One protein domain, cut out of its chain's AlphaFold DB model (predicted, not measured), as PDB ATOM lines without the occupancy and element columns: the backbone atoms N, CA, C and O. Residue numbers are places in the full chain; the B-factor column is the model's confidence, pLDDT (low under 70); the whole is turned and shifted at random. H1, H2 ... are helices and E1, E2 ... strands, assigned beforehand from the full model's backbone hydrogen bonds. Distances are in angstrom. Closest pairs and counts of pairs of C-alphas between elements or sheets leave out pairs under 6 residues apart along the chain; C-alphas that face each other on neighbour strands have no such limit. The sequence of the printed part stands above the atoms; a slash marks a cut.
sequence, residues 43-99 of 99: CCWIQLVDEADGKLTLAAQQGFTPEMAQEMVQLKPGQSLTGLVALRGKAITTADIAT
ATOM      1  N   CYS A  43      35.601  16.478 -27.557       91.31
ATOM      2  CA  CYS A  43      34.700  15.376 -27.858       91.31
ATOM      3  C   CYS A  43      33.376  15.515 -27.097       91.31
ATOM      4  O   CYS A  43      33.324  16.053 -25.990       91.31
ATOM      5  N   CYS A  44      32.302  15.015 -27.699       92.62
ATOM      6  CA  CYS A  44      30.966  14.970 -27.116       92.62
ATOM      7  C   CYS A  44      30.287  13.667 -27.539       92.62
ATOM      8  O   CYS A  44      30.472  13.205 -28.665       92.62
ATOM      9  N   TRP A  45      29.510  13.050 -26.653       93.19
ATOM     10  CA  TRP A  45      28.833  11.794 -26.958       93.19
ATOM     11  C   TRP A  45      27.599  11.570 -26.088       93.19
ATOM     12  O   TRP A  45      27.424  12.203 -25.048       93.19
ATOM     13  N   ILE A  46      26.750  10.639 -26.522       91.69
ATOM     14  CA  ILE A  46      25.577  10.162 -25.789       91.69
ATOM     15  C   ILE A  46      25.645   8.638 -25.698       91.69
ATOM     16  O   ILE A  46      25.819   7.947 -26.706       91.69
ATOM     17  N   GLN A  47      25.473   8.123 -24.481       89.12
ATOM     18  CA  GLN A  47      25.274   6.702 -24.201       89.12
ATOM     19  C   GLN A  47      23.830   6.465 -23.761       89.12
ATOM     20  O   GLN A  47      23.270   7.266 -23.012       89.12
ATOM     21  N   LEU A  48      23.245   5.362 -24.216       88.00
ATOM     22  CA  LEU A  48      21.944   4.880 -23.763       88.00
ATOM     23  C   LEU A  48      22.147   3.679 -22.847       88.00
ATOM     24  O   LEU A  48      23.048   2.874 -23.080       88.00
ATOM     25  N   VAL A  49      21.311   3.562 -21.820       85.69
ATOM     26  CA  VAL A  49      21.245   2.347 -21.008       85.69
ATOM     27  C   VAL A  49      20.412   1.324 -21.779       85.69
ATOM     28  O   VAL A  49      19.271   1.604 -22.135       85.69
ATOM     29  N   ASP A  50      20.987   0.161 -22.051       82.75
ATOM     30  CA  ASP A  50      20.270  -1.018 -22.511       82.75
ATOM     31  C   ASP A  50      19.525  -1.619 -21.313       82.75
ATOM     32  O   ASP A  50      20.132  -2.028 -20.322       82.75
ATOM     33  N   GLU A  51      18.197  -1.631 -21.374       77.94
ATOM     34  CA  GLU A  51      17.356  -2.126 -20.282       77.94
ATOM     35  C   GLU A  51      17.466  -3.646 -20.085       77.94
ATOM     36  O   GLU A  51      17.162  -4.141 -18.999       77.94
ATOM     37  N   ALA A  52      17.911  -4.398 -21.099       80.12
ATOM     38  CA  ALA A  52      17.976  -5.854 -21.033       80.12
ATOM     39  C   ALA A  52      19.150  -6.354 -20.181       80.12
ATOM     40  O   ALA A  52      19.018  -7.356 -19.476       80.12
ATOM     41  N   ASP A  53      20.299  -5.677 -20.238       78.44
ATOM     42  CA  ASP A  53      21.511  -6.087 -19.521       78.44
ATOM     43  C   ASP A  53      22.166  -4.969 -18.690       78.44
ATOM     44  O   ASP A  53      23.218  -5.180 -18.074       78.44
ATOM     45  N   GLY A  54      21.532  -3.795 -18.631       75.62
ATOM     46  CA  GLY A  54      21.993  -2.623 -17.893       75.62
ATOM     47  C   GLY A  54      23.211  -1.943 -18.517       75.62
ATOM     48  O   GLY A  54      23.831  -1.111 -17.848       75.62
ATOM     49  N   LYS A  55      23.604  -2.305 -19.751       80.62
ATOM     50  CA  LYS A  55      24.826  -1.802 -20.392       80.62
ATOM     51  C   LYS A  55      24.695  -0.398 -20.945       80.62
ATOM     52  O   LYS A  55      23.644   0.001 -21.415       80.62
ATOM     53  N   LEU A  56      25.788   0.364 -20.906       83.44
ATOM     54  CA  LEU A  56      25.857   1.652 -21.590       83.44
ATOM     55  C   LEU A  56      26.330   1.437 -23.025       83.44
ATOM     56  O   LEU A  56      27.480   1.070 -23.253       83.44
ATOM     57  N   THR A  57      25.457   1.718 -23.984       85.00
ATOM     58  CA  THR A  57      25.740   1.604 -25.416       85.00
ATOM     59  C   THR A  57      25.948   2.987 -26.015       85.00
ATOM     60  O   THR A  57      25.136   3.892 -25.818       85.00
ATOM     61  N   LEU A  58      27.039   3.170 -26.761       87.25
ATOM     62  CA  LEU A  58      27.329   4.425 -27.453       87.25
ATOM     63  C   LEU A  58      26.325   4.649 -28.594       87.25
ATOM     64  O   LEU A  58      26.340   3.928 -29.588       87.25
ATOM     65  N   ALA A  59      25.463   5.658 -28.460       88.81
ATOM     66  CA  ALA A  59      24.396   5.936 -29.423       88.81
ATOM     67  C   ALA A  59      24.766   7.033 -30.432       88.81
ATOM     68  O   ALA A  59      24.365   6.979 -31.596       88.81
ATOM     69  N   ALA A  60      25.550   8.021 -30.001       90.94
ATOM     70  CA  ALA A  60      26.089   9.074 -30.853       90.94
ATOM     71  C   ALA A  60      27.403   9.606 -30.271       90.94
ATOM     72  O   ALA A  60      27.569   9.638 -29.054       90.94
ATOM     73  N   GLN A  61      28.322  10.037 -31.133       92.75
ATOM     74  CA  GLN A  61      29.597  10.643 -30.742       92.75
ATOM     75  C   GLN A  61      30.066  11.644 -31.798       92.75
ATOM     76  O   GLN A  61      29.721  11.503 -32.974       92.75
ATOM     77  N   GLN A  62      30.868  12.612 -31.370       93.25
ATOM     78  CA  GLN A  62      31.615  13.534 -32.210       93.25
ATOM     79  C   GLN A  62      32.984  13.801 -31.568       93.25
ATOM     80  O   GLN A  62      33.083  14.014 -30.360       93.25
ATOM     81  N   GLY A  63      34.039  13.820 -32.388       90.75
ATOM     82  CA  GLY A  63      35.398  14.161 -31.949       90.75
ATOM     83  C   GLY A  63      36.200  13.008 -31.335       90.75
ATOM     84  O   GLY A  63      37.266  13.250 -30.780       90.75
ATOM     85  N   PHE A  64      35.724  11.760 -31.422       90.81
ATOM     86  CA  PHE A  64      36.496  10.605 -30.947       90.81
ATOM     87  C   PHE A  64      37.681  10.311 -31.868       90.81
ATOM     88  O   PHE A  64      37.545  10.336 -33.095       90.81
ATOM     89  N   THR A  65      38.819   9.945 -31.278       88.75
ATOM     90  CA  THR A  65      39.891   9.274 -32.021       88.75
ATOM     91  C   THR A  65      39.527   7.801 -32.264       88.75
ATOM     92  O   THR A  65      38.645   7.260 -31.581       88.75
ATOM     93  N   PRO A  66      40.176   7.115 -33.223       84.31
ATOM     94  CA  PRO A  66      39.969   5.683 -33.438       84.31
ATOM     95  C   PRO A  66      40.177   4.843 -32.171       84.31
ATOM     96  O   PRO A  66      39.414   3.911 -31.922       84.31
ATOM     97  N   GLU A  67      41.159   5.199 -31.346       84.44
ATOM     98  CA  GLU A  67      41.480   4.522 -30.087       84.44
ATOM     99  C   GLU A  67      40.348   4.700 -29.070       84.44
ATOM    100  O   GLU A  67      39.847   3.717 -28.527       84.44
ATOM    101  N   MET A  68      39.849   5.930 -28.895       83.38
ATOM    102  CA  MET A  68      38.711   6.213 -28.008       83.38
ATOM    103  C   MET A  68      37.453   5.452 -28.432       83.38
ATOM    104  O   MET A  68      36.712   4.937 -27.594       83.38
ATOM    105  N   ALA A  69      37.202   5.365 -29.742       80.56
ATOM    106  CA  ALA A  69      36.077   4.603 -30.268       80.56
ATOM    107  C   ALA A  69      36.203   3.105 -29.949       80.56
ATOM    108  O   ALA A  69      35.196   2.468 -29.644       80.56
ATOM    109  N   GLN A  70      37.417   2.548 -29.970       77.88
ATOM    110  CA  GLN A  70      37.664   1.153 -29.602       77.88
ATOM    111  C   GLN A  70      37.536   0.902 -28.096       77.88
ATOM    112  O   GLN A  70      36.950  -0.107 -27.702       77.88
ATOM    113  N   GLU A  71      38.041   1.806 -27.257       77.06
ATOM    114  CA  GLU A  71      37.937   1.697 -25.797       77.06
ATOM    115  C   GLU A  71      36.480   1.776 -25.327       77.06
ATOM    116  O   GLU A  71      36.040   0.981 -24.495       77.06
ATOM    117  N   MET A  72      35.690   2.673 -25.922       74.50
ATOM    118  CA  MET A  72      34.283   2.878 -25.567       74.50
ATOM    119  C   MET A  72      33.382   1.678 -25.883       74.50
ATOM    120  O   MET A  72      32.351   1.511 -25.234       74.50
ATOM    121  N   VAL A  73      33.767   0.811 -26.824       67.00
ATOM    122  CA  VAL A  73      33.053  -0.449 -27.116       67.00
ATOM    123  C   VAL A  73      33.234  -1.483 -25.992       67.00
ATOM    124  O   VAL A  73      32.428  -2.402 -25.866       67.00
ATOM    125  N   GLN A  74      34.265  -1.343 -25.153       59.47
ATOM    126  CA  GLN A  74      34.643  -2.345 -24.149       59.47
ATOM    127  C   GLN A  74      34.195  -2.006 -22.714       59.47
ATOM    128  O   GLN A  74      34.391  -2.816 -21.805       59.47
ATOM    129  N   LEU A  75      33.589  -0.835 -22.482       62.94
ATOM    130  CA  LEU A  75      33.256  -0.364 -21.134       62.94
ATOM    131  C   LEU A  75      32.011  -1.057 -20.556       62.94
ATOM    132  O   LEU A  75      30.933  -1.049 -21.150       62.94
ATOM    133  N   LYS A  76      32.139  -1.615 -19.344       58.25
ATOM    134  CA  LYS A  76      31.008  -2.160 -18.572       58.25
ATOM    135  C   LYS A  76      30.335  -1.071 -17.715       58.25
ATOM    136  O   LYS A  76      31.005  -0.140 -17.262       58.25
ATOM    137  N   PRO A  77      29.034  -1.213 -17.399       53.41
ATOM    138  CA  PRO A  77      28.332  -0.374 -16.423       53.41
ATOM    139  C   PRO A  77      29.049  -0.310 -15.082       53.41
ATOM    140  O   PRO A  77      29.501  -1.328 -14.561       53.41
ATOM    141  N   GLY A  78      29.143   0.891 -14.512       57.00
ATOM    142  CA  GLY A  78      29.767   1.117 -13.206       57.00
ATOM    143  C   GLY A  78      31.298   1.187 -13.209       57.00
ATOM    144  O   GLY A  78      31.874   1.415 -12.150       57.00
ATOM    145  N   GLN A  79      31.957   1.047 -14.366       66.50
ATOM    146  CA  GLN A  79      33.414   1.207 -14.510       66.50
ATOM    147  C   GLN A  79      33.826   2.544 -15.144       66.50
ATOM    148  O   GLN A  79      34.994   2.757 -15.447       66.50
ATOM    149  N   SER A  80      32.873   3.454 -15.346       77.38
ATOM    150  CA  SER A  80      33.104   4.780 -15.920       77.38
ATOM    151  C   SER A  80      32.352   5.852 -15.135       77.38
ATOM    152  O   SER A  80      31.341   5.578 -14.475       77.38
ATOM    153  N   LEU A  81      32.796   7.106 -15.261       83.25
ATOM    154  CA  LEU A  81      32.056   8.262 -14.744       83.25
ATOM    155  C   LEU A  81      30.627   8.310 -15.308       83.25
ATOM    156  O   LEU A  81      29.691   8.615 -14.571       83.25
ATOM    157  N   THR A  82      30.430   7.923 -16.572       83.50
ATOM    158  CA  THR A  82      29.096   7.845 -17.191       83.50
ATOM    159  C   THR A  82      28.212   6.780 -16.540       83.50
ATOM    160  O   THR A  82      27.025   7.022 -16.333       83.50
ATOM    161  N   GLY A  83      28.784   5.652 -16.103       83.56
ATOM    162  CA  GLY A  83      28.088   4.643 -15.300       83.56
ATOM    163  C   GLY A  83      27.633   5.171 -13.938       83.56
ATOM    164  O   GLY A  83      26.518   4.885 -13.506       83.56
ATOM    165  N   LEU A  84      28.458   5.989 -13.276       84.81
ATOM    166  CA  LEU A  84      28.078   6.636 -12.016       84.81
ATOM    167  C   LEU A  84      26.968   7.675 -12.205       84.81
ATOM    168  O   LEU A  84      26.072   7.749 -11.364       84.81
ATOM    169  N   VAL A  85      27.004   8.451 -13.295       88.56
ATOM    170  CA  VAL A  85      25.927   9.391 -13.651       88.56
ATOM    171  C   VAL A  85      24.627   8.632 -13.916       88.56
ATOM    172  O   VAL A  85      23.602   8.999 -13.346       88.56
ATOM    173  N   ALA A  86      24.669   7.549 -14.698       85.56
ATOM    174  CA  ALA A  86      23.499   6.719 -14.988       85.56
ATOM    175  C   ALA A  86      22.876   6.122 -13.712       85.56
ATOM    176  O   ALA A  86      21.658   6.117 -13.568       85.56
ATOM    177  N   LEU A  87      23.703   5.685 -12.755       83.81
ATOM    178  CA  LEU A  87      23.230   5.118 -11.488       83.81
ATOM    179  C   LEU A  87      22.678   6.178 -10.517       83.81
ATOM    180  O   LEU A  87      21.718   5.918  -9.798       83.81
ATOM    181  N   ARG A  88      23.317   7.353 -10.435       86.31
ATOM    182  CA  ARG A  88      22.996   8.384  -9.425       86.31
ATOM    183  C   ARG A  88      22.026   9.454  -9.917       86.31
ATOM    184  O   ARG A  88      21.507  10.197  -9.086       86.31
ATOM    185  N   GLY A  89      21.839   9.589 -11.230       86.06
ATOM    186  CA  GLY A  89      21.013  10.633 -11.842       86.06
ATOM    187  C   GLY A  89      21.519  12.057 -11.584       86.06
ATOM    188  O   GLY A  89      20.734  13.000 -11.599       86.06
ATOM    189  N   LYS A  90      22.815  12.229 -11.289       89.12
ATOM    190  CA  LYS A  90      23.428  13.530 -10.981       89.12
ATOM    191  C   LYS A  90      24.589  13.802 -11.923       89.12
ATOM    192  O   LYS A  90      25.423  12.922 -12.125       89.12
ATOM    193  N   ALA A  91      24.650  15.024 -12.445       90.25
ATOM    194  CA  ALA A  91      25.769  15.482 -13.257       90.25
ATOM    195  C   ALA A  91      27.081  15.426 -12.458       90.25
ATOM    196  O   ALA A  91      27.111  15.757 -11.269       90.25
ATOM    197  N   ILE A  92      28.156  15.003 -13.123       90.31
ATOM    198  CA  ILE A  92      29.514  14.988 -12.578       90.31
ATOM    199  C   ILE A  92      30.381  15.853 -13.487       90.31
ATOM    200  O   ILE A  92      30.437  15.620 -14.692       90.31
ATOM    201  N   THR A  93      31.084  16.808 -12.885       90.25
ATOM    202  CA  THR A  93      32.094  17.636 -13.547       90.25
ATOM    203  C   THR A  93      33.418  17.398 -12.837       90.25
ATOM    204  O   THR A  93      33.488  17.526 -11.615       90.25
ATOM    205  N   THR A  94      34.459  17.034 -13.583       88.06
ATOM    206  CA  THR A  94      35.810  16.815 -13.051       88.06
ATOM    207  C   THR A  94      36.837  17.509 -13.937       88.06
ATOM    208  O   THR A  94      36.635  17.618 -15.144       88.06
ATOM    209  N   ALA A  95      37.920  17.991 -13.327       86.06
ATOM    210  CA  ALA A  95      39.051  18.576 -14.046       86.06
ATOM    211  C   ALA A  95      39.991  17.505 -14.625       86.06
ATOM    212  O   ALA A  95      40.721  17.793 -15.568       86.06
ATOM    213  N   ASP A  96      39.961  16.287 -14.073       80.50
ATOM    214  CA  ASP A  96      40.777  15.158 -14.517       80.50
ATOM    215  C   ASP A  96      39.976  13.850 -14.446       80.50
ATOM    216  O   ASP A  96      39.172  13.639 -13.531       80.50
ATOM    217  N   ILE A  97      40.170  12.994 -15.445       72.56
ATOM    218  CA  ILE A  97      39.536  11.680 -15.585       72.56
ATOM    219  C   ILE A  97      40.534  10.526 -15.403       72.56
ATOM    220  O   ILE A  97      40.102   9.377 -15.315       72.56
ATOM    221  N   ALA A  98      41.840  10.803 -15.310       62.69
ATOM    222  CA  ALA A  98      42.861   9.823 -14.962       62.69
ATOM    223  C   ALA A  98      42.837   9.577 -13.444       62.69
ATOM    224  O   ALA A  98      43.430  10.320 -12.666       62.69
ATOM    225  N   THR A  99      42.122   8.540 -13.008       44.03
ATOM    226  CA  THR A  99      42.204   8.022 -11.630       44.03
ATOM    227  C   THR A  99      42.405   6.522 -11.638       44.03
ATOM    228  O   THR A  99      41.801   5.864 -12.514       44.03
TER     229      THR A  99
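AT A GLANCE: This is residues 43 to 99 of the 99 residues of an uncharacterized protein of marine sediment metagenome (UniProt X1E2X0). A small two-stranded hairpin, E1 and E2, has two short helices near it: H1 comes near E2 with its last residue, Met 72, while H2 lies closer to E1 and comes near the end of E1 and the start of E2. The helices are apart from each other, and residues 89 to 99 run on from H2 as a tail with no named element. The printed part has 57 residues with two named strands and two named helices, in the order E1, E2, H1, H2; the sheet's order is E1 - E2, antiparallel. The class is mixed, helices and strands, with under half of the residues, 28 of 57, in named elements. The whole is compact, with a radius of gyration of the C-alphas of 11.5 A, and rounded, spanning 28 by 26 by 18 A.

HOW THE PARTS SIT: Start at E1, residues 44 to 49, and look for its antiparallel neighbour E2, residues 56 to 62; together they are a hairpin, with 160 degrees between their directions. Compare C-alphas 45 and 61, which face each other at 4.0 A. Across the pair, N 46 and O 60 are within hydrogen-bond range at 2.8 A, and so are N 57 and O 48 at 2.8 A. Go on to H1, residues 66 to 72: its closest C-alpha to E2 is that of Met 72, 7.4 A from that of Leu 58. E1 and H1 are apart. At H2, residues 81 to 88, the closest C-alphas to E1 are those of Val 49 and Ala 86, 7.8 A apart, and the closest to E2 are those of Leu 56 and Gly 83, 7.3 A apart. H1 and H2 are apart. In H1 and H2 every O i to N i+4 pair is within hydrogen-bond range.

IN THESE COORDINATES: Find C-alpha 44 at (30.966, 14.970, -27.116); from there E1 runs 17.1 A to C-alpha 49. E2 goes from C-alpha 56 at (25.857, 1.652, -21.590) over 16.9 A to C-alpha 62. H1 measures 10.1 A from C-alpha 66 to C-alpha 72. H2 measures 10.5 A and ends at C-alpha 88, at (22.996, 8.384, -9.425).

THE WHOLE: The C-alphas farthest apart are those of Ala 52 and Ala 95, at 33.0 A. The printed part has no cut and ends at residue 99, the chain's last. The link from E2 to H1 is tight, and those from E1 to E2 and from H1 to H2 are short. The mean pLDDT of the printed part is 81.1; look for values under 70 at residues 73 to 79 and 98 to 99.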